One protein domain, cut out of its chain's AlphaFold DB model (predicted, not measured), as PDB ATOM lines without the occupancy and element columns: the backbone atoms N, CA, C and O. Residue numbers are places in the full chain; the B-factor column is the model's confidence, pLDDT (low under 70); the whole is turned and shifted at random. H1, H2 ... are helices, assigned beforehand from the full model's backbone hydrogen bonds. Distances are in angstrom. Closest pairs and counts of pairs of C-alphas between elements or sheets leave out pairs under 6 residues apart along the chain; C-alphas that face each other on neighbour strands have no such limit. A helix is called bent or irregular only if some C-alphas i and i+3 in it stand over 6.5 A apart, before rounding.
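This is residues 33 to 181 and 188 to 209 of the 662 residues of the protein "MIT_C domain-containing protein" of Chloroflexi bacterium (UniProt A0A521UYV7). Two helices, H4 and H6, lie side by side in the core, and H7 and H8 join them in a bundle of four, a group of neighbouring helices. The bent helix H5 packs on the side of H4 and H6 away from H8, while H1, H2 and H3 pack round H4. The printed part has 171 residues with eight named helices, H1 to H8 in chain order, and no named strand: its class is all helix. It is compact, with a radius of gyration of the C-alphas of 15.4 A and spans of 46 by 37 by 32 A.

Start at Ala 33; residues 33 to 45 hold no named element. Find C-alpha 46 at (176.094, 177.123, 132.358), where H1 begins; it runs 20.4 A to residue 59. H2, residues 63 to 69, is only just irregular, with C-alphas 63 and 66 6.9 A apart. H3 is residues 71 to 79, and H4, residues 85 to 100, is 22.7 A long. H5, residues 105 to 129, was assigned as one helix by its hydrogen bonds but is bent: C-alphas 117 and 120 are 7.6 A apart. Its arms are H5a, residues 105 to 117, and H5b, residues 120 to 129. H6, residues 140 to 160, spans 30.0 A; H7 is residues 163 to 174. H8, residues 196 to 208, ends at C-alpha 208 (168.322, 158.663, 122.383).

Look first at H4, the hub, touching six helices. It touches H6 at Gly 92 and Ala 152, their closest C-alphas, 3.6 A apart, at a shallow tilt of 29 degrees, the same way. H4 touches H8, closest at C-alphas 100 and 208, 6.6 A. H6 and H7 form a hairpin, closest at C-alphas 154 and 166, 4.1 A. H5b and H6 form another, closest at C-alphas 129 and 146, 5.9 A. With residues 86 to 91 alone H4 touches H3, closest at C-alphas 74 and 87, 4.4 A. H1 and H2 are a hairpin, closest at C-alphas 56 and 69, 6.0 A; H1 touches it with residues 53 to 57 alone. H4 and H5a are a hairpin too, closest at C-alphas 98 and 107, 6.4 A. H4 and H7 are apart. Every O i to N i+4 pair is within hydrogen-bond range in H3, H4, H5a, H5b, H6, H7 and H8; H1 has 9 of 10, and H2 has 0 of 3, with 2 of 4 O i to N i+3 pairs.

The two C-alphas farthest apart, those of Pro 46 and Asp 134, are 49.1 A apart. Residues 182 to 187, in the link from H7 to H8, are not printed, and C-alphas 181 and 188 are 15.3 A apart across this cut. Of the links printed whole, the one from H5 to H6 is short and the others are tight. Mean pLDDT of the printed part is 74.6; it is under 70 in 57 residues, among them 33 to 51, 174 to 181 and 188 to 196.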
ATOM      1  N   ALA A  33     189.580 171.701 144.978       31.55
ATOM      2  CA  ALA A  33     190.668 172.071 144.097       31.55
ATOM      3  C   ALA A  33     191.830 171.073 144.256       31.55
ATOM      4  O   ALA A  33     192.640 171.186 145.174       31.55
ATOM      5  N   ALA A  34     191.934 170.125 143.328       29.09
ATOM      6  CA  ALA A  34     193.184 169.458 142.990       29.09
ATOM      7  C   ALA A  34     193.423 169.712 141.496       29.09
ATOM      8  O   ALA A  34     192.597 169.374 140.656       29.09
ATOM      9  N   GLY A  35     194.481 170.463 141.189       30.88
ATOM     10  CA  GLY A  35     194.615 171.208 139.940       30.88
ATOM     11  C   GLY A  35     194.641 170.359 138.666       30.88
ATOM     12  O   GLY A  35     195.323 169.343 138.597       30.88
ATOM     13  N   GLY A  36     193.964 170.859 137.626       33.34
ATOM     14  CA  GLY A  36     194.214 170.470 136.235       33.34
ATOM     15  C   GLY A  36     193.009 170.480 135.287       33.34
ATOM     16  O   GLY A  36     193.203 170.705 134.095       33.34
ATOM     17  N   THR A  37     191.777 170.280 135.770       40.91
ATOM     18  CA  THR A  37     190.674 169.764 134.923       40.91
ATOM     19  C   THR A  37     189.601 170.765 134.476       40.91
ATOM     20  O   THR A  37     188.862 170.457 133.545       40.91
ATOM     21  N   GLN A  38     189.573 172.006 134.983       44.50
ATOM     22  CA  GLN A  38     188.579 173.035 134.589       44.50
ATOM     23  C   GLN A  38     188.541 173.399 133.082       44.50
ATOM     24  O   GLN A  38     187.657 174.136 132.651       44.50
ATOM     25  N   ARG A  39     189.492 172.932 132.257       48.12
ATOM     26  CA  ARG A  39     189.577 173.295 130.830       48.12
ATOM     27  C   ARG A  39     188.586 172.559 129.925       48.12
ATOM     28  O   ARG A  39     188.109 173.184 128.982       48.12
ATOM     29  N   MET A  40     188.270 171.291 130.191       52.94
ATOM     30  CA  MET A  40     187.468 170.460 129.274       52.94
ATOM     31  C   MET A  40     186.008 170.934 129.182       52.94
ATOM     32  O   MET A  40     185.453 171.054 128.096       52.94
ATOM     33  N   GLU A  41     185.405 171.296 130.314       54.75
ATOM     34  CA  GLU A  41     183.985 171.678 130.386       54.75
ATOM     35  C   GLU A  41     183.734 173.171 130.119       54.75
ATOM     36  O   GLU A  41     182.589 173.584 129.935       54.75
ATOM     37  N   SER A  42     184.793 173.988 130.041       55.16
ATOM     38  CA  SER A  42     184.719 175.455 129.910       55.16
ATOM     39  C   SER A  42     184.041 175.967 128.628       55.16
ATOM     40  O   SER A  42     183.716 177.150 128.538       55.16
ATOM     41  N   GLY A  43     183.820 175.088 127.645       59.28
ATOM     42  CA  GLY A  43     183.107 175.391 126.402       59.28
ATOM     43  C   GLY A  43     181.591 175.157 126.441       59.28
ATOM     44  O   GLY A  43     180.918 175.505 125.471       59.28
ATOM     45  N   LEU A  44     181.046 174.565 127.511       65.75
ATOM     46  CA  LEU A  44     179.605 174.327 127.663       65.75
ATOM     47  C   LEU A  44     178.900 175.552 128.258       65.75
ATOM     48  O   LEU A  44     179.485 176.292 129.050       65.75
ATOM     49  N   SER A  45     177.627 175.756 127.908       68.06
ATOM     50  CA  SER A  45     176.825 176.789 128.570       68.06
ATOM     51  C   SER A  45     176.566 176.414 130.042       68.06
ATOM     52  O   SER A  45     176.501 175.221 130.363       68.06
ATOM     53  N   PRO A  46     176.392 177.394 130.949       68.62
ATOM     54  CA  PRO A  46     176.094 177.123 132.358       68.62
ATOM     55  C   PRO A  46     174.848 176.249 132.555       68.62
ATOM     56  O   PRO A  46     174.812 175.404 133.445       68.62
ATOM     57  N   GLU A  47     173.835 176.409 131.703       62.72
ATOM     58  CA  GLU A  47     172.613 175.599 131.739       62.72
ATOM     59  C   GLU A  47     172.913 174.124 131.459       62.72
ATOM     60  O   GLU A  47     172.387 173.242 132.135       62.72
ATOM     61  N   LEU A  48     173.797 173.854 130.498       64.25
ATOM     62  CA  LEU A  48     174.187 172.501 130.127       64.25
ATOM     63  C   LEU A  48     175.069 171.841 131.194       64.25
ATOM     64  O   LEU A  48     174.869 170.675 131.529       64.25
ATOM     65  N   GLN A  49     176.005 172.588 131.777       68.94
ATOM     66  CA  GLN A  49     176.809 172.095 132.898       68.94
ATOM     67  C   GLN A  49     175.928 171.723 134.098       68.94
ATOM     68  O   GLN A  49     176.110 170.659 134.690       68.94
ATOM     69  N   ASN A  50     174.935 172.559 134.416       67.50
ATOM     70  CA  ASN A  50     173.982 172.294 135.493       67.50
ATOM     71  C   ASN A  50     173.096 171.079 135.197       67.50
ATOM     72  O   ASN A  50     172.846 170.283 136.100       67.50
ATOM     73  N   LEU A  51     172.660 170.909 133.945       67.69
ATOM     74  CA  LEU A  51     171.885 169.745 133.519       67.69
ATOM     75  C   LEU A  51     172.678 168.451 133.741       67.69
ATOM     76  O   LEU A  51     172.208 167.556 134.438       67.69
ATOM     77  N   ILE A  52     173.894 168.375 133.189       71.19
ATOM     78  CA  ILE A  52     174.753 167.187 133.295       71.19
ATOM     79  C   ILE A  52     175.093 166.898 134.763       71.19
ATOM     80  O   ILE A  52     174.935 165.768 135.222       71.19
ATOM     81  N   SER A  53     175.479 167.926 135.524       71.38
ATOM     82  CA  SER A  53     175.797 167.788 136.951       71.38
ATOM     83  C   SER A  53     174.596 167.318 137.771       71.38
ATOM     84  O   SER A  53     174.760 166.515 138.684       71.38
ATOM     85  N   GLY A  54     173.388 167.781 137.434       70.44
ATOM     86  CA  GLY A  54     172.148 167.317 138.048       70.44
ATOM     87  C   GLY A  54     171.933 165.821 137.825       70.44
ATOM     88  O   GLY A  54     171.758 165.086 138.794       70.44
ATOM     89  N   PHE A  55     172.027 165.357 136.572       69.06
ATOM     90  CA  PHE A  55     171.903 163.933 136.227       69.06
ATOM     91  C   PHE A  55     172.930 163.057 136.946       69.06
ATOM     92  O   PHE A  55     172.574 162.016 137.496       69.06
ATOM     93  N   LEU A  56     174.192 163.487 136.979       74.38
ATOM     94  CA  LEU A  56     175.252 162.752 137.667       74.38
ATOM     95  C   LEU A  56     175.040 162.741 139.185       74.38
ATOM     96  O   LEU A  56     175.211 161.700 139.813       74.38
ATOM     97  N   GLY A  57     174.605 163.860 139.768       69.75
ATOM     98  CA  GLY A  57     174.336 163.976 141.202       69.75
ATOM     99  C   GLY A  57     173.195 163.084 141.693       69.75
ATOM    100  O   GLY A  57     173.261 162.582 142.808       69.75
ATOM    101  N   LEU A  58     172.187 162.826 140.856       67.38
ATOM    102  CA  LEU A  58     171.068 161.934 141.187       67.38
ATOM    103  C   LEU A  58     171.470 160.457 141.274       67.38
ATOM    104  O   LEU A  58     170.845 159.697 142.010       67.38
ATOM    105  N   ALA A  59     172.493 160.055 140.518       67.12
ATOM    106  CA  ALA A  59     173.009 158.688 140.497       67.12
ATOM    107  C   ALA A  59     174.145 158.455 141.512       67.12
ATOM    108  O   ALA A  59     174.359 157.323 141.939       67.12
ATOM    109  N   LEU A  60     174.883 159.509 141.884       72.19
ATOM    110  CA  LEU A  60     176.123 159.455 142.674       72.19
ATOM    111  C   LEU A  60     175.954 160.070 144.080       72.19
ATOM    112  O   LEU A  60     176.777 160.876 144.519       72.19
ATOM    113  N   ASP A  61     174.872 159.721 144.781       58.44
ATOM    114  CA  ASP A  61     174.493 160.370 146.051       58.44
ATOM    115  C   ASP A  61     175.280 159.850 147.285       58.44
ATOM    116  O   ASP A  61     175.200 160.415 148.377       58.44
ATOM    117  N   GLU A  62     176.120 158.814 147.132       52.25
ATOM    118  CA  GLU A  62     176.870 158.196 148.237       52.25
ATOM    119  C   GLU A  62     178.369 158.586 148.267       52.25
ATOM    120  O   GLU A  62     179.183 158.181 147.441       52.25
ATOM    121  N   GLY A  63     178.784 159.339 149.294       59.81
ATOM    122  CA  GLY A  63     180.187 159.411 149.737       59.81
ATOM    123  C   GLY A  63     181.225 159.918 148.715       59.81
ATOM    124  O   GLY A  63     181.117 161.032 148.197       59.81
ATOM    125  N   ASN A  64     182.295 159.130 148.505       58.28
ATOM    126  CA  ASN A  64     183.464 159.474 147.671       58.28
ATOM    127  C   ASN A  64     183.137 159.616 146.171       58.28
ATOM    128  O   ASN A  64     183.993 160.057 145.406       58.28
ATOM    129  N   ASP A  65     181.913 159.304 145.750       68.31
ATOM    130  CA  ASP A  65     181.530 159.203 144.340       68.31
ATOM    131  C   ASP A  65     181.333 160.563 143.655       68.31
ATOM    132  O   ASP A  65     181.370 160.664 142.429       68.31
ATOM    133  N   ARG A  66     181.247 161.652 144.432       69.25
ATOM    134  CA  ARG A  66     181.113 163.026 143.912       69.25
ATOM    135  C   ARG A  66     182.260 163.465 143.002       69.25
ATOM    136  O   ARG A  66     182.077 164.368 142.191       69.25
ATOM    137  N   CYS A  67     183.437 162.847 143.121       73.94
ATOM    138  CA  CYS A  67     184.566 163.146 142.240       73.94
ATOM    139  C   CYS A  67     184.314 162.730 140.782       73.94
ATOM    140  O   CYS A  67     184.901 163.325 139.883       73.94
ATOM    141  N   PHE A  68     183.405 161.783 140.530       80.94
ATOM    142  CA  PHE A  68     183.056 161.341 139.177       80.94
ATOM    143  C   PHE A  68     182.123 162.300 138.438       80.94
ATOM    144  O   PHE A  68     181.897 162.110 137.248       80.94
ATOM    145  N   ILE A  69     181.629 163.355 139.094       80.25
ATOM    146  CA  ILE A  69     180.956 164.458 138.397       80.25
ATOM    147  C   ILE A  69     181.964 165.224 137.516       80.25
ATOM    148  O   ILE A  69     181.589 165.704 136.454       80.25
ATOM    149  N   ASP A  70     183.246 165.286 137.909       83.94
ATOM    150  CA  ASP A  70     184.312 165.875 137.085       83.94
ATOM    151  C   ASP A  70     184.693 164.913 135.948       83.94
ATOM    152  O   ASP A  70     185.237 163.821 136.167       83.94
ATOM    153  N   LEU A  71     184.425 165.328 134.706       84.44
ATOM    154  CA  LEU A  71     184.695 164.511 133.526       84.44
ATOM    155  C   LEU A  71     186.190 164.197 133.348       84.44
ATOM    156  O   LEU A  71     186.557 163.093 132.939       84.44
ATOM    157  N   GLY A  72     187.069 165.148 133.668       84.44
ATOM    158  CA  GLY A  72     188.514 164.958 133.576       84.44
ATOM    159  C   GLY A  72     189.006 163.883 134.544       84.44
ATOM    160  O   GLY A  72     189.837 163.045 134.179       84.44
ATOM    161  N   TYR A  73     188.448 163.856 135.755       85.88
ATOM    162  CA  TYR A  73     188.708 162.816 136.739       85.88
ATOM    163  C   TYR A  73     188.230 161.445 136.243       85.88
ATOM    164  O   TYR A  73     189.023 160.499 136.244       85.88
ATOM    165  N   ALA A  74     186.999 161.343 135.732       87.88
ATOM    166  CA  ALA A  74     186.464 160.100 135.168       87.88
ATOM    167  C   ALA A  74     187.356 159.544 134.038       87.88
ATOM    168  O   ALA A  74     187.779 158.388 134.090       87.88
ATOM    169  N   ILE A  75     187.745 160.385 133.072       88.25
ATOM    170  CA  ILE A  75     188.653 160.005 131.975       88.25
ATOM    171  C   ILE A  75     190.010 159.539 132.514       88.25
ATOM    172  O   ILE A  75     190.566 158.550 132.031       88.25
ATOM    173  N   SER A  76     190.554 160.226 133.525       89.00
ATOM    174  CA  SER A  76     191.838 159.846 134.124       89.00
ATOM    175  C   SER A  76     191.801 158.446 134.746       89.00
ATOM    176  O   SER A  76     192.790 157.719 134.659       89.00
ATOM    177  N   ARG A  77     190.661 158.050 135.326       88.62
ATOM    178  CA  ARG A  77     190.465 156.734 135.944       88.62
ATOM    179  C   ARG A  77     190.331 155.628 134.906       88.62
ATOM    180  O   ARG A  77     190.954 154.587 135.080       88.62
ATOM    181  N   VAL A  78     189.613 155.859 133.804       87.69
ATOM    182  CA  VAL A  78     189.534 154.859 132.720       87.69
ATOM    183  C   VAL A  78     190.906 154.635 132.080       87.69
ATOM    184  O   VAL A  78     191.307 153.496 131.873       87.69
ATOM    185  N   LYS A  79     191.696 155.698 131.875       87.50
ATOM    186  CA  LYS A  79     193.076 155.585 131.362       87.50
ATOM    187  C   LYS A  79     194.022 154.792 132.276       87.50
ATOM    188  O   LYS A  79     195.052 154.323 131.805       87.50
ATOM    189  N   GLN A  80     193.704 154.654 133.565       86.06
ATOM    190  CA  GLN A  80     194.488 153.861 134.523       86.06
ATOM    191  C   GLN A  80     194.163 152.356 134.472       86.06
ATOM    192  O   GLN A  80     194.812 151.594 135.181       86.06
ATOM    193  N   ASN A  81     193.209 151.928 133.631       72.81
ATOM    194  CA  ASN A  81     192.795 150.531 133.432       72.81
ATOM    195  C   ASN A  81     192.311 149.802 134.708       72.81
ATOM    196  O   ASN A  81     192.375 148.581 134.790       72.81
ATOM    197  N   ASP A  82     191.834 150.568 135.695       69.19
ATOM    198  CA  ASP A  82     191.102 150.108 136.889       69.19
ATOM    199  C   ASP A  82     190.079 151.186 137.333       69.19
ATOM    200  O   ASP A  82     190.172 151.775 138.426       69.19
ATOM    201  N   PRO A  83     189.156 151.600 136.439       79.12
ATOM    202  CA  PRO A  83     188.135 152.558 136.817       79.12
ATOM    203  C   PRO A  83     187.065 151.875 137.670       79.12
ATOM    204  O   PRO A  83     186.703 150.735 137.398       79.12
ATOM    205  N   PRO A  84     186.482 152.569 138.657       84.31
ATOM    206  CA  PRO A  84     185.215 152.135 139.219       84.31
ATOM    207  C   PRO A  84     184.080 152.495 138.235       84.31
ATOM    208  O   PRO A  84     184.261 153.336 137.345       84.31
ATOM    209  N   TRP A  85     182.925 151.830 138.338       86.19
ATOM    210  CA  TRP A  85     181.849 151.898 137.330       86.19
ATOM    211  C   TRP A  85     181.331 153.328 137.102       86.19
ATOM    212  O   TRP A  85     180.912 153.671 135.995       86.19
ATOM    213  N   GLN A  86     181.457 154.185 138.117       89.44
ATOM    214  CA  GLN A  86     181.130 155.608 138.100       89.44
ATOM    215  C   GLN A  86     181.869 156.357 136.981       89.44
ATOM    216  O   GLN A  86     181.318 157.284 136.396       89.44
ATOM    217  N   ALA A  87     183.100 155.959 136.639       90.12
ATOM    218  CA  ALA A  87     183.861 156.623 135.582       90.12
ATOM    219  C   ALA A  87     183.247 156.381 134.194       90.12
ATOM    220  O   ALA A  87     183.090 157.323 133.415       90.12
ATOM    221  N   ALA A  88     182.877 155.130 133.898       90.62
ATOM    222  CA  ALA A  88     182.203 154.772 132.653       90.62
ATOM    223  C   ALA A  88     180.807 155.412 132.590       90.62
ATOM    224  O   ALA A  88     180.462 156.026 131.581       90.62
ATOM    225  N   TRP A  89     180.060 155.371 133.697       89.19
ATOM    226  CA  TRP A  89     178.769 156.043 133.841       89.19
ATOM    227  C   TRP A  89     178.841 157.541 133.509       89.19
ATOM    228  O   TRP A  89     178.068 158.036 132.682       89.19
ATOM    229  N   SER A  90     179.799 158.261 134.098       89.88
ATOM    230  CA  SER A  90     179.956 159.695 133.858       89.88
ATOM    231  C   SER A  90     180.271 159.992 132.400       89.88
ATOM    232  O   SER A  90     179.567 160.781 131.772       89.88
ATOM    233  N   ILE A  91     181.261 159.308 131.819       91.75
ATOM    234  CA  ILE A  91     181.624 159.490 130.406       91.75
ATOM    235  C   ILE A  91     180.424 159.206 129.494       91.75
ATOM    236  O   ILE A  91     180.147 159.992 128.583       91.75
ATOM    237  N   GLY A  92     179.685 158.126 129.756       90.19
ATOM    238  CA  GLY A  92     178.490 157.775 128.995       90.19
ATOM    239  C   GLY A  92     177.373 158.808 129.116       90.19
ATOM    240  O   GLY A  92     176.753 159.141 128.113       90.19
ATOM    241  N   THR A  93     177.173 159.398 130.296       86.88
ATOM    242  CA  THR A  93     176.175 160.459 130.511       86.88
ATOM    243  C   THR A  93     176.521 161.721 129.723       86.88
ATOM    244  O   THR A  93     175.661 162.269 129.030       86.88
ATOM    245  N   TYR A  94     177.787 162.157 129.759       87.88
ATOM    246  CA  TYR A  94     178.259 163.268 128.926       87.88
ATOM    247  C   TYR A  94     178.066 162.956 127.434       87.88
ATOM    248  O   TYR A  94     177.527 163.785 126.699       87.88
ATOM    249  N   ALA A  95     178.447 161.757 126.982       88.31
ATOM    250  CA  ALA A  95     178.280 161.343 125.592       88.31
ATOM    251  C   ALA A  95     176.798 161.306 125.169       88.31
ATOM    252  O   ALA A  95     176.449 161.839 124.114       88.31
ATOM    253  N   ALA A  96     175.910 160.740 125.988       84.00
ATOM    254  CA  ALA A  96     174.476 160.654 125.721       84.00
ATOM    255  C   ALA A  96     173.831 162.043 125.620       84.00
ATOM    256  O   ALA A  96     173.190 162.365 124.620       84.00
ATOM    257  N   LEU A  97     174.066 162.915 126.607       78.69
ATOM    258  CA  LEU A  97     173.496 164.263 126.616       78.69
ATOM    259  C   LEU A  97     174.018 165.103 125.443       78.69
ATOM    260  O   LEU A  97     173.238 165.796 124.791       78.69
ATOM    261  N   LEU A  98     175.300 164.987 125.088       79.00
ATOM    262  CA  LEU A  98     175.841 165.650 123.899       79.00
ATOM    263  C   LEU A  98     175.213 165.145 122.594       79.00
ATOM    264  O   LEU A  98     175.153 165.914 121.635       79.00
ATOM    265  N   ASN A  99     174.757 163.893 122.519       75.44
ATOM    266  CA  ASN A  99     174.017 163.389 121.358       75.44
ATOM    267  C   ASN A  99     172.584 163.953 121.284       75.44
ATOM    268  O   ASN A  99     172.071 164.151 120.185       75.44
ATOM    269  N   LEU A 100     171.962 164.271 122.425       68.69
ATOM    270  CA  LEU A 100     170.598 164.818 122.499       68.69
ATOM    271  C   LEU A 100     170.506 166.326 122.207       68.69
ATOM    272  O   LEU A 100     169.427 166.832 121.891       68.69
ATOM    273  N   LEU A 101     171.609 167.063 122.339       65.00
ATOM    274  CA  LEU A 101     171.612 168.526 122.305       65.00
ATOM    275  C   LEU A 101     171.925 169.110 120.919       65.00
ATOM    276  O   LEU A 101     172.630 168.491 120.116       65.00
ATOM    277  N   PRO A 102     171.481 170.353 120.637       60.59
ATOM    278  CA  PRO A 102     171.818 171.040 119.399       60.59
ATOM    279  C   PRO A 102     173.326 171.150 119.207       60.59
ATOM    280  O   PRO A 102     174.080 171.509 120.121       60.59
ATOM    281  N   ARG A 103     173.762 170.918 117.969       67.94
ATOM    282  CA  ARG A 103     175.161 171.084 117.581       67.94
ATOM    283  C   ARG A 103     175.538 172.564 117.649       67.94
ATOM    284  O   ARG A 103     175.124 173.362 116.814       67.94
ATOM    285  N   HIS A 104     176.344 172.913 118.642       74.88
ATOM    286  CA  HIS A 104     177.012 174.203 118.770       74.88
ATOM    287  C   HIS A 104     178.507 173.966 119.012       74.88
ATOM    288  O   HIS A 104     178.908 172.871 119.409       74.88
ATOM    289  N   ALA A 105     179.338 174.978 118.748       70.44
ATOM    290  CA  ALA A 105     180.794 174.821 118.685       70.44
ATOM    291  C   ALA A 105     181.417 174.236 119.969       70.44
ATOM    292  O   ALA A 105     182.324 173.415 119.880       70.44
ATOM    293  N   GLY A 106     180.896 174.609 121.145       72.62
ATOM    294  CA  GLY A 106     181.340 174.084 122.440       72.62
ATOM    295  C   GLY A 106     181.050 172.593 122.630       72.62
ATOM    296  O   GLY A 106     181.958 171.825 122.938       72.62
ATOM    297  N   ALA A 107     179.811 172.158 122.369       73.94
ATOM    298  CA  ALA A 107     179.444 170.740 122.426       73.94
ATOM    299  C   ALA A 107     180.178 169.884 121.384       73.94
ATOM    300  O   ALA A 107     180.515 168.741 121.673       73.94
ATOM    301  N   GLU A 108     180.439 170.413 120.184       79.94
ATOM    302  CA  GLU A 108     181.212 169.687 119.169       79.94
ATOM    303  C   GLU A 108     182.671 169.508 119.598       79.94
ATOM    304  O   GLU A 108     183.204 168.407 119.496       79.94
ATOM    305  N   ALA A 109     183.303 170.556 120.135       80.75
ATOM    306  CA  ALA A 109     184.669 170.465 120.641       80.75
ATOM    307  C   ALA A 109     184.787 169.427 121.768       80.75
ATOM    308  O   ALA A 109     185.674 168.576 121.719       80.75
ATOM    309  N   LEU A 110     183.855 169.442 122.727       83.06
ATOM    310  CA  LEU A 110     183.830 168.455 123.806       83.06
ATOM    311  C   LEU A 110     183.569 167.034 123.287       83.06
ATOM    312  O   LEU A 110     184.194 166.089 123.757       83.06
ATOM    313  N   ARG A 111     182.686 166.867 122.294       84.56
ATOM    314  CA  ARG A 111     182.429 165.569 121.653       84.56
ATOM    315  C   ARG A 111     183.701 164.994 121.027       84.56
ATOM    316  O   ARG A 111     184.000 163.824 121.242       84.56
ATOM    317  N   GLN A 112     184.458 165.803 120.286       87.06
ATOM    318  CA  GLN A 112     185.720 165.364 119.679       87.06
ATOM    319  C   GLN A 112     186.777 165.013 120.732       87.06
ATOM    320  O   GLN A 112     187.488 164.020 120.588       87.06
ATOM    321  N   ASP A 113     186.855 165.788 121.812       85.69
ATOM    322  CA  ASP A 113     187.796 165.539 122.904       85.69
ATOM    323  C   ASP A 113     187.455 164.255 123.682       85.69
ATOM    324  O   ASP A 113     188.331 163.433 123.954       85.69
ATOM    325  N   LEU A 114     186.166 164.014 123.948       88.69
ATOM    326  CA  LEU A 114     185.662 162.755 124.508       88.69
ATOM    327  C   LEU A 114     186.023 161.557 123.627       88.69
ATOM    328  O   LEU A 114     186.556 160.566 124.130       88.69
ATOM    329  N   LEU A 115     185.782 161.655 122.316       89.88
ATOM    330  CA  LEU A 115     186.139 160.607 121.358       89.88
ATOM    331  C   LEU A 115     187.643 160.311 121.374       89.88
ATOM    332  O   LEU A 115     188.032 159.145 121.403       89.88
ATOM    333  N   GLY A 116     188.485 161.347 121.385       88.50
ATOM    334  CA  GLY A 116     189.941 161.193 121.394       88.50
ATOM    335  C   GLY A 116     190.516 160.710 122.729       88.50
ATOM    336  O   GLY A 116     191.569 160.079 122.747       88.50
ATOM    337  N   SER A 117     189.843 160.994 123.847       88.12
ATOM    338  CA  SER A 117     190.375 160.725 125.187       88.12
ATOM    339  C   SER A 117     189.809 159.480 125.867       88.12
ATOM    340  O   SER A 117     190.490 158.948 126.746       88.12
ATOM    341  N   ALA A 118     188.595 159.042 125.524       91.81
ATOM    342  CA  ALA A 118     187.888 157.991 126.259       91.81
ATOM    343  C   ALA A 118     187.581 156.728 125.441       91.81
ATOM    344  O   ALA A 118     187.431 155.671 126.044       91.81
ATOM    345  N   LEU A 119     187.512 156.808 124.105       92.69
ATOM    346  CA  LEU A 119     187.064 155.685 123.272       92.69
ATOM    347  C   LEU A 119     187.968 154.448 123.395       92.69
ATOM    348  O   LEU A 119     187.492 153.402 123.819       92.69
ATOM    349  N   GLU A 120     189.258 154.571 123.076       93.50
ATOM    350  CA  GLU A 120     190.214 153.450 123.127       93.50
ATOM    351  C   GLU A 120     190.369 152.867 124.552       93.50
ATOM    352  O   GLU A 120     190.295 151.647 124.703       93.50
ATOM    353  N   PRO A 121     190.495 153.680 125.626       92.38
ATOM    354  CA  PRO A 121     190.499 153.154 126.993       92.38
ATOM    355  C   PRO A 121     189.236 152.368 127.368       92.38
ATOM    356  O   PRO A 121     189.329 151.363 128.069       92.38
ATOM    357  N   LEU A 122     188.055 152.808 126.919       93.31
ATOM    358  CA  LEU A 122     186.803 152.097 127.176       93.31
ATOM    359  C   LEU A 122     186.674 150.818 126.338       93.31
ATOM    360  O   LEU A 122     186.124 149.846 126.843       93.31
ATOM    361  N   GLU A 123     187.185 150.791 125.102       93.50
ATOM    362  CA  GLU A 123     187.234 149.579 124.265       93.50
ATOM    363  C   GLU A 123     188.095 148.496 124.937       93.50
ATOM    364  O   GLU A 123     187.645 147.365 125.104       93.50
ATOM    365  N   ALA A 124     189.281 148.859 125.438       90.31
ATOM    366  CA  ALA A 124     190.139 147.929 126.175       90.31
ATOM    367  C   ALA A 124     189.476 147.402 127.461       90.31
ATOM    368  O   ALA A 124     189.588 146.220 127.793       90.31
ATOM    369  N   LEU A 125     188.764 148.275 128.182       89.69
ATOM    370  CA  LEU A 125     188.035 147.901 129.391       89.69
ATOM    371  C   LEU A 125     186.847 146.980 129.090       89.69
ATOM    372  O   LEU A 125     186.592 146.052 129.856       89.69
ATOM    373  N   HIS A 126     186.129 147.229 127.993       91.00
ATOM    374  CA  HIS A 126     185.034 146.383 127.527       91.00
ATOM    375  C   HIS A 126     185.523 144.963 127.263       91.00
ATOM    376  O   HIS A 126     184.996 144.025 127.856       91.00
ATOM    377  N   ASP A 127     186.572 144.820 126.455       88.44
ATOM    378  CA  ASP A 127     187.121 143.516 126.080       88.44
ATOM    379  C   ASP A 127     187.639 142.742 127.302       88.44
ATOM    380  O   ASP A 127     187.484 141.526 127.383       88.44
ATOM    381  N   GLY A 128     188.191 143.451 128.294       84.31
ATOM    382  CA  GLY A 128     188.607 142.867 129.571       84.31
ATOM    383  C   GLY A 128     187.465 142.528 130.538       84.31
ATOM    384  O   GLY A 128     187.694 141.789 131.494       84.31
ATOM    385  N   SER A 129     186.258 143.058 130.314       81.38
ATOM    386  CA  SER A 129     185.078 142.855 131.174       81.38
ATOM    387  C   SER A 129     184.100 141.809 130.626       81.38
ATOM    388  O   SER A 129     183.094 141.520 131.278       81.38
ATOM    389  N   LEU A 130     184.353 141.260 129.433       81.62
ATOM    390  CA  LEU A 130     183.516 140.219 128.843       81.62
ATOM    391  C   LEU A 130     183.595 138.916 129.660       81.62
ATOM    392  O   LEU A 130     184.668 138.560 130.157       81.62
ATOM    393  N   PRO A 131     182.473 138.187 129.809       77.00
ATOM    394  CA  PRO A 131     182.489 136.891 130.470       77.00
ATOM    395  C   PRO A 131     183.358 135.893 129.686       77.00
ATOM    396  O   PRO A 131     183.390 135.946 128.455       77.00
ATOM    397  N   PRO A 132     184.046 134.966 130.371       75.31
ATOM    398  CA  PRO A 132     184.792 133.900 129.711       75.31
ATOM    399  C   PRO A 132     183.864 132.942 128.940       75.31
ATOM    400  O   PRO A 132     182.740 132.660 129.359       75.31
ATOM    401  N   ASP A 133     184.372 132.372 127.842       74.06
ATOM    402  CA  ASP A 133     183.644 131.435 126.961       74.06
ATOM    403  C   ASP A 133     183.243 130.103 127.638       74.06
ATOM    404  O   ASP A 133     182.585 129.258 127.032       74.06
ATOM    405  N   ASP A 134     183.642 129.882 128.891       75.25
ATOM    406  CA  ASP A 134     183.355 128.669 129.663       75.25
ATOM    407  C   ASP A 134     181.962 128.668 130.323       75.25
ATOM    408  O   ASP A 134     181.589 127.696 130.986       75.25
ATOM    409  N   GLY A 135     181.181 129.735 130.121       63.69
ATOM    410  CA  GLY A 135     179.834 129.883 130.668       63.69
ATOM    411  C   GLY A 135     179.801 130.362 132.121       63.69
ATOM    412  O   GLY A 135     178.735 130.339 132.741       63.69
ATOM    413  N   THR A 136     180.934 130.805 132.678       72.75
ATOM    414  CA  THR A 136     180.974 131.417 134.011       72.75
ATOM    415  C   THR A 136     180.258 132.766 133.994       72.75
ATOM    416  O   THR A 136     180.564 133.652 133.197       72.75
ATOM    417  N   ALA A 137     179.297 132.941 134.898       67.50
ATOM    418  CA  ALA A 137     178.558 134.189 135.018       67.50
ATOM    419  C   ALA A 137     179.365 135.271 135.742       67.50
ATOM    420  O   ALA A 137     180.079 134.984 136.703       67.50
ATOM    421  N   LEU A 138     179.192 136.519 135.304       70.56
ATOM    422  CA  LEU A 138     179.752 137.691 135.973       70.56
ATOM    423  C   LEU A 138     179.126 137.875 137.357       70.56
ATOM    424  O   LEU A 138     177.926 137.641 137.546       70.56
ATOM    425  N   ASP A 139     179.924 138.349 138.312       76.50
ATOM    426  CA  ASP A 139     179.375 138.860 139.565       76.50
ATOM    427  C   ASP A 139     178.621 140.190 139.346       76.50
ATOM    428  O   ASP A 139     178.703 140.821 138.289       76.50
ATOM    429  N   SER A 140     177.858 140.630 140.352       73.00
ATOM    430  CA  SER A 140     177.029 141.844 140.252       73.00
ATOM    431  C   SER A 140     177.850 143.112 139.957       73.00
ATOM    432  O   SER A 140     177.401 143.984 139.214       73.00
ATOM    433  N   ALA A 141     179.073 143.218 140.488       77.19
ATOM    434  CA  ALA A 141     179.926 144.388 140.289       77.19
ATOM    435  C   ALA A 141     180.527 144.415 138.875       77.19
ATOM    436  O   ALA A 141     180.537 145.464 138.227       77.19
ATOM    437  N   GLN A 142     180.967 143.261 138.376       80.19
ATOM    438  CA  GLN A 142     181.457 143.072 137.014       80.19
ATOM    439  C   GLN A 142     180.350 143.308 135.984       80.19
ATOM    440  O   GLN A 142     180.555 144.019 135.003       80.19
ATOM    441  N   ALA A 143     179.150 142.781 136.231       79.88
ATOM    442  CA  ALA A 143     178.002 142.999 135.362       79.88
ATOM    443  C   ALA A 143     177.583 144.480 135.341       79.88
ATOM    444  O   ALA A 143     177.316 145.031 134.269       79.88
ATOM    445  N   ARG A 144     177.585 145.161 136.501       82.44
ATOM    446  CA  ARG A 144     177.305 146.606 136.593       82.44
ATOM    447  C   ARG A 144     178.350 147.423 135.836       82.44
ATOM    448  O   ARG A 144     177.979 148.320 135.086       82.44
ATOM    449  N   MET A 145     179.635 147.089 135.974       86.44
ATOM    450  CA  MET A 145     180.709 147.706 135.191       86.44
ATOM    451  C   MET A 145     180.482 147.525 133.687       86.44
ATOM    452  O   MET A 145     180.450 148.510 132.953       86.44
ATOM    453  N   LEU A 146     180.272 146.287 133.231       86.62
ATOM    454  CA  LEU A 146     180.072 145.975 131.816       86.62
ATOM    455  C   LEU A 146     178.866 146.725 131.229       86.62
ATOM    456  O   LEU A 146     178.954 147.249 130.120       86.62
ATOM    457  N   CYS A 147     177.770 146.846 131.986       86.75
ATOM    458  CA  CYS A 147     176.605 147.648 131.607       86.75
ATOM    459  C   CYS A 147     176.980 149.120 131.344       86.75
ATOM    460  O   CYS A 147     176.685 149.656 130.275       86.75
ATOM    461  N   HIS A 148     177.705 149.761 132.268       89.69
ATOM    462  CA  HIS A 148     178.129 151.163 132.127       89.69
ATOM    463  C   HIS A 148     179.152 151.385 131.018       89.69
ATOM    464  O   HIS A 148     179.113 152.409 130.335       89.69
ATOM    465  N   VAL A 149     180.052 150.427 130.806       91.50
ATOM    466  CA  VAL A 149     181.032 150.481 129.717       91.50
ATOM    467  C   VAL A 149     180.342 150.357 128.363       91.50
ATOM    468  O   VAL A 149     180.607 151.172 127.479       91.50
ATOM    469  N   ARG A 150     179.410 149.407 128.205       90.88
ATOM    470  CA  ARG A 150     178.595 149.269 126.987       90.88
ATOM    471  C   ARG A 150     177.760 150.518 126.722       90.88
ATOM    472  O   ARG A 150     177.719 150.988 125.590       90.88
ATOM    473  N   PHE A 151     177.163 151.101 127.762       90.75
ATOM    474  CA  PHE A 151     176.442 152.371 127.673       90.75
ATOM    475  C   PHE A 151     177.344 153.509 127.174       90.75
ATOM    476  O   PHE A 151     177.004 154.192 126.205       90.75
ATOM    477  N   ALA A 152     178.520 153.688 127.780       93.19
ATOM    478  CA  ALA A 152     179.456 154.736 127.391       93.19
ATOM    479  C   ALA A 152     179.984 154.550 125.965       93.19
ATOM    480  O   ALA A 152     179.968 155.491 125.166       93.19
ATOM    481  N   LEU A 153     180.406 153.330 125.620       92.94
ATOM    482  CA  LEU A 153     180.864 153.002 124.276       92.94
ATOM    483  C   LEU A 153     179.754 153.168 123.246       92.94
ATOM    484  O   LEU A 153     180.011 153.765 122.207       92.94
ATOM    485  N   GLY A 154     178.531 152.722 123.531       88.12
ATOM    486  CA  GLY A 154     177.395 152.869 122.628       88.12
ATOM    487  C   GLY A 154     177.199 154.323 122.195       88.12
ATOM    488  O   GLY A 154     177.155 154.622 121.000       88.12
ATOM    489  N   PHE A 155     177.206 155.261 123.146       88.94
ATOM    490  CA  PHE A 155     177.050 156.687 122.843       88.94
ATOM    491  C   PHE A 155     178.272 157.349 122.204       88.94
ATOM    492  O   PHE A 155     178.113 158.263 121.388       88.94
ATOM    493  N   LEU A 156     179.485 156.894 122.520       90.94
ATOM    494  CA  LEU A 156     180.698 157.358 121.842       90.94
ATOM    495  C   LEU A 156     180.763 156.847 120.395       90.94
ATOM    496  O   LEU A 156     181.077 157.610 119.486       90.94
ATOM    497  N   LYS A 157     180.414 155.582 120.148       88.88
ATOM    498  CA  LYS A 157     180.327 154.996 118.803       88.88
ATOM    499  C   LYS A 157     179.256 155.695 117.970       88.88
ATOM    500  O   LYS A 157     179.527 156.058 116.826       88.88
ATOM    501  N   LEU A 158     178.111 156.014 118.579       84.62
ATOM    502  CA  LEU A 158     177.072 156.825 117.946       84.62
ATOM    503  C   LEU A 158     177.605 158.214 117.559       84.62
ATOM    504  O   LEU A 158     177.455 158.637 116.414       84.62
ATOM    505  N   ALA A 159     178.307 158.891 118.475       84.12
ATOM    506  CA  ALA A 159     178.929 160.190 118.216       84.12
ATOM    507  C   ALA A 159     180.015 160.139 117.120       84.12
ATOM    508  O   ALA A 159     180.203 161.118 116.394       84.12
ATOM    509  N   LYS A 160     180.709 159.004 116.979       87.06
ATOM    510  CA  LYS A 160     181.699 158.731 115.925       87.06
ATOM    511  C   LYS A 160     181.059 158.426 114.560       87.06
ATOM    512  O   LYS A 160     181.749 158.495 113.546       87.06
ATOM    513  N   GLY A 161     179.763 158.107 114.524       81.62
ATOM    514  CA  GLY A 161     179.045 157.673 113.321       81.62
ATOM    515  C   GLY A 161     179.117 156.165 113.043       81.62
ATOM    516  O   GLY A 161     178.763 155.736 111.950       81.62
ATOM    517  N   ASP A 162     179.567 155.364 114.011       85.00
ATOM    518  CA  ASP A 162     179.602 153.898 113.955       85.00
ATOM    519  C   ASP A 162     178.273 153.334 114.485       85.00
ATOM    520  O   ASP A 162     178.162 152.917 115.640       85.00
ATOM    521  N   MET A 163     177.230 153.432 113.652       76.12
ATOM    522  CA  MET A 163     175.853 153.085 114.025       76.12
ATOM    523  C   MET A 163     175.695 151.611 114.399       76.12
ATOM    524  O   MET A 163     175.074 151.324 115.416       76.12
ATOM    525  N   ASP A 164     176.272 150.693 113.623       73.88
ATOM    526  CA  ASP A 164     176.084 149.252 113.829       73.88
ATOM    527  C   ASP A 164     176.643 148.807 115.189       73.88
ATOM    528  O   ASP A 164     175.956 148.138 115.966       73.88
ATOM    529  N   SER A 165     177.859 149.250 115.523       82.06
ATOM    530  CA  SER A 165     178.480 148.946 116.816       82.06
ATOM    531  C   SER A 165     177.744 149.623 117.971       82.06
ATOM    532  O   SER A 165     177.581 149.029 119.036       82.06
ATOM    533  N   ALA A 166     177.289 150.865 117.773       82.00
ATOM    534  CA  ALA A 166     176.520 151.592 118.778       82.00
ATOM    535  C   ALA A 166     175.208 150.873 119.107       82.00
ATOM    536  O   ALA A 166     174.918 150.627 120.274       82.00
ATOM    537  N   VAL A 167     174.443 150.499 118.080       72.19
ATOM    538  CA  VAL A 167     173.170 149.784 118.214       72.19
ATOM    539  C   VAL A 167     173.385 148.458 118.935       72.19
ATOM    540  O   VAL A 167     172.702 148.203 119.924       72.19
ATOM    541  N   HIS A 168     174.379 147.664 118.525       78.06
ATOM    542  CA  HIS A 168     174.708 146.400 119.188       78.06
ATOM    543  C   HIS A 168     174.968 146.577 120.692       78.06
ATOM    544  O   HIS A 168     174.340 145.915 121.515       78.06
ATOM    545  N   LEU A 169     175.848 147.509 121.070       82.06
ATOM    546  CA  LEU A 169     176.193 147.753 122.475       82.06
ATOM    547  C   LEU A 169     174.993 148.241 123.296       82.06
ATOM    548  O   LEU A 169     174.799 147.809 124.431       82.06
ATOM    549  N   LEU A 170     174.172 149.130 122.732       78.69
ATOM    550  CA  LEU A 170     172.985 149.651 123.412       78.69
ATOM    551  C   LEU A 170     171.877 148.592 123.551       78.69
ATOM    552  O   LEU A 170     171.170 148.596 124.559       78.69
ATOM    553  N   HIS A 171     171.763 147.649 122.609       69.62
ATOM    554  CA  HIS A 171     170.916 146.463 122.768       69.62
ATOM    555  C   HIS A 171     171.398 145.564 123.909       69.62
ATOM    556  O   HIS A 171     170.584 145.084 124.693       69.62
ATOM    557  N   GLU A 172     172.708 145.349 124.053       78.00
ATOM    558  CA  GLU A 172     173.241 144.559 125.170       78.00
ATOM    559  C   GLU A 172     172.978 145.226 126.533       78.00
ATOM    560  O   GLU A 172     172.717 144.540 127.525       78.00
ATOM    561  N   VAL A 173     172.987 146.562 126.590       77.19
ATOM    562  CA  VAL A 173     172.553 147.323 127.775       77.19
ATOM    563  C   VAL A 173     171.073 147.069 128.073       77.19
ATOM    564  O   VAL A 173     170.718 146.799 129.220       77.19
ATOM    565  N   ALA A 174     170.211 147.109 127.056       65.12
ATOM    566  CA  ALA A 174     168.782 146.842 127.218       65.12
ATOM    567  C   ALA A 174     168.496 145.399 127.664       65.12
ATOM    568  O   ALA A 174     167.684 145.176 128.560       65.12
ATOM    569  N   ALA A 175     169.221 144.431 127.100       63.34
ATOM    570  CA  ALA A 175     169.105 143.006 127.405       63.34
ATOM    571  C   ALA A 175     169.624 142.626 128.804       63.34
ATOM    572  O   ALA A 175     169.410 141.503 129.268       63.34
ATOM    573  N   THR A 176     170.308 143.542 129.491       67.88
ATOM    574  CA  THR A 176     170.787 143.320 130.853       67.88
ATOM    575  C   THR A 176     169.586 143.184 131.796       67.88
ATOM    576  O   THR A 176     168.854 144.152 132.033       67.88
ATOM    577  N   LYS A 177     169.364 141.965 132.314       59.31
ATOM    578  CA  LYS A 177     168.226 141.627 133.183       59.31
ATOM    579  C   LYS A 177     168.366 142.288 134.554       59.31
ATOM    580  O   LYS A 177     169.413 142.221 135.200       59.31
ATOM    581  N   VAL A 178     167.274 142.899 134.994       57.19
ATOM    582  CA  VAL A 178     167.169 143.727 136.196       57.19
ATOM    583  C   VAL A 178     166.117 143.093 137.117       57.19
ATOM    584  O   VAL A 178     165.086 142.625 136.644       57.19
ATOM    585  N   ASN A 179     166.376 143.014 138.426       52.47
ATOM    586  CA  ASN A 179     165.454 142.382 139.383       52.47
ATOM    587  C   ASN A 179     164.177 143.227 139.600       52.47
ATOM    588  O   ASN A 179     164.214 144.288 140.224       52.47
ATOM    589  N   VAL A 180     163.025 142.767 139.109       44.25
ATOM    590  CA  VAL A 180     161.760 143.504 139.218       44.25
ATOM    591  C   VAL A 180     161.018 143.113 140.506       44.25
ATOM    592  O   VAL A 180     160.621 141.967 140.672       44.25
ATOM    593  N   ARG A 181     160.761 144.118 141.364       36.34
ATOM    594  CA  ARG A 181     159.965 144.099 142.618       36.34
ATOM    595  C   ARG A 181     160.653 143.456 143.831       36.34
ATOM    596  O   ARG A 181     161.111 142.326 143.796       36.34
ATOM    597  N   GLY A 188     170.598 134.669 140.690       36.78
ATOM    598  CA  GLY A 188     170.902 133.821 139.542       36.78
ATOM    599  C   GLY A 188     172.157 134.328 138.815       36.78
ATOM    600  O   GLY A 188     172.463 135.521 138.900       36.78
ATOM    601  N   PRO A 189     172.884 133.462 138.089       37.12
ATOM    602  CA  PRO A 189     173.959 133.896 137.200       37.12
ATOM    603  C   PRO A 189     173.435 134.933 136.186       37.12
ATOM    604  O   PRO A 189     172.582 134.608 135.363       37.12
ATOM    605  N   GLY A 190     173.925 136.180 136.253       49.78
ATOM    606  CA  GLY A 190     173.655 137.226 135.252       49.78
ATOM    607  C   GLY A 190     172.544 138.251 135.548       49.78
ATOM    608  O   GLY A 190     172.175 138.985 134.634       49.78
ATOM    609  N   ILE A 191     172.008 138.341 136.773       53.94
ATOM    610  CA  ILE A 191     171.047 139.399 137.166       53.94
ATOM    611  C   ILE A 191     171.772 140.485 137.967       53.94
ATOM    612  O   ILE A 191     172.413 140.183 138.974       53.94
ATOM    613  N   ILE A 192     171.646 141.746 137.546       63.00
ATOM    614  CA  ILE A 192     172.222 142.892 138.267       63.00
ATOM    615  C   ILE A 192     171.207 143.417 139.286       63.00
ATOM    616  O   ILE A 192     170.005 143.499 139.011       63.00
ATOM    617  N   GLU A 193     171.693 143.793 140.471       61.62
ATOM    618  CA  GLU A 193     170.898 144.553 141.435       61.62
ATOM    619  C   GLU A 193     170.448 145.882 140.820       61.62
ATOM    620  O   GLU A 193     171.218 146.581 140.160       61.62
ATOM    621  N   VAL A 194     169.182 146.236 141.022       64.56
ATOM    622  CA  VAL A 194     168.632 147.429 140.387       64.56
ATOM    623  C   VAL A 194     169.050 148.675 141.140       64.56
ATOM    624  O   VAL A 194     168.475 149.005 142.175       64.56
ATOM    625  N   THR A 195     170.007 149.401 140.582       67.56
ATOM    626  CA  THR A 195     170.493 150.661 141.142       67.56
ATOM    627  C   THR A 195     170.029 151.865 140.301       67.56
ATOM    628  O   THR A 195     169.715 151.704 139.114       67.56
ATOM    629  N   PRO A 196     169.935 153.079 140.883       68.81
ATOM    630  CA  PRO A 196     169.467 154.278 140.174       68.81
ATOM    631  C   PRO A 196     170.210 154.570 138.862       68.81
ATOM    632  O   PRO A 196     169.584 154.887 137.856       68.81
ATOM    633  N   ASP A 197     171.530 154.391 138.842       72.44
ATOM    634  CA  ASP A 197     172.395 154.540 137.666       72.44
ATOM    635  C   ASP A 197     171.988 153.615 136.512       72.44
ATOM    636  O   ASP A 197     171.840 154.087 135.388       72.44
ATOM    637  N   VAL A 198     171.724 152.328 136.768       74.50
ATOM    638  CA  VAL A 198     171.300 151.375 135.723       74.50
ATOM    639  C   VAL A 198     169.949 151.783 135.124       74.50
ATOM    640  O   VAL A 198     169.735 151.651 133.920       74.50
ATOM    641  N   ARG A 199     169.039 152.343 135.928       71.94
ATOM    642  CA  ARG A 199     167.747 152.837 135.426       71.94
ATOM    643  C   ARG A 199     167.890 154.114 134.591       71.94
ATOM    644  O   ARG A 199     167.227 154.235 133.562       71.94
ATOM    645  N   ILE A 200     168.772 155.042 134.978       73.38
ATOM    646  CA  ILE A 200     169.034 156.266 134.197       73.38
ATOM    647  C   ILE A 200     169.770 155.927 132.890       73.38
ATOM    648  O   ILE A 200     169.454 156.515 131.856       73.38
ATOM    649  N   VAL A 201     170.681 154.942 132.894       77.81
ATOM    650  CA  VAL A 201     171.257 154.363 131.667       77.81
ATOM    651  C   VAL A 201     170.136 153.936 130.721       77.81
ATOM    652  O   VAL A 201     170.068 154.428 129.596       77.81
ATOM    653  N   LYS A 202     169.222 153.073 131.184       75.81
ATOM    654  CA  LYS A 202     168.111 152.567 130.364       75.81
ATOM    655  C   LYS A 202     167.221 153.699 129.837       75.81
ATOM    656  O   LYS A 202     166.868 153.698 128.659       75.81
ATOM    657  N   TRP A 203     166.957 154.715 130.658       74.81
ATOM    658  CA  TRP A 203     166.247 155.928 130.243       74.81
ATOM    659  C   TRP A 203     166.961 156.689 129.115       74.81
ATOM    660  O   TRP A 203     166.348 156.996 128.092       74.81
ATOM    661  N   LEU A 204     168.258 156.974 129.267       75.00
ATOM    662  CA  LEU A 204     169.043 157.682 128.251       75.00
ATOM    663  C   LEU A 204     169.095 156.893 126.941       75.00
ATOM    664  O   LEU A 204     168.952 157.487 125.872       75.00
ATOM    665  N   VAL A 205     169.239 155.567 127.013       75.25
ATOM    666  CA  VAL A 205     169.183 154.693 125.832       75.25
ATOM    667  C   VAL A 205     167.824 154.786 125.140       75.25
ATOM    668  O   VAL A 205     167.791 154.971 123.925       75.25
ATOM    669  N   ALA A 206     166.718 154.747 125.891       70.62
ATOM    670  CA  ALA A 206     165.376 154.903 125.331       70.62
ATOM    671  C   ALA A 206     165.216 156.247 124.605       70.62
ATOM    672  O   ALA A 206     164.885 156.296 123.422       70.62
ATOM    673  N   VAL A 207     165.519 157.356 125.286       67.56
ATOM    674  CA  VAL A 207     165.300 158.712 124.755       67.56
ATOM    675  C   VAL A 207     166.197 159.019 123.553       67.56
ATOM    676  O   VAL A 207     165.797 159.768 122.657       67.56
ATOM    677  N   CYS A 208     167.398 158.442 123.493       67.69
ATOM    678  CA  CYS A 208     168.322 158.663 122.383       67.69
ATOM    679  C   CYS A 208     167.997 157.865 121.113       67.69
ATOM    680  O   CYS A 208     168.553 158.179 120.059       67.69
ATOM    681  N   ARG A 209     167.080 156.893 121.161       66.56
ATOM    682  CA  ARG A 209     166.578 156.161 119.980       66.56
ATOM    683  C   ARG A 209     165.560 157.002 119.189       66.56
ATOM    684  O   ARG A 209     164.421 156.610 118.958       66.56
TER     685      ARG A 209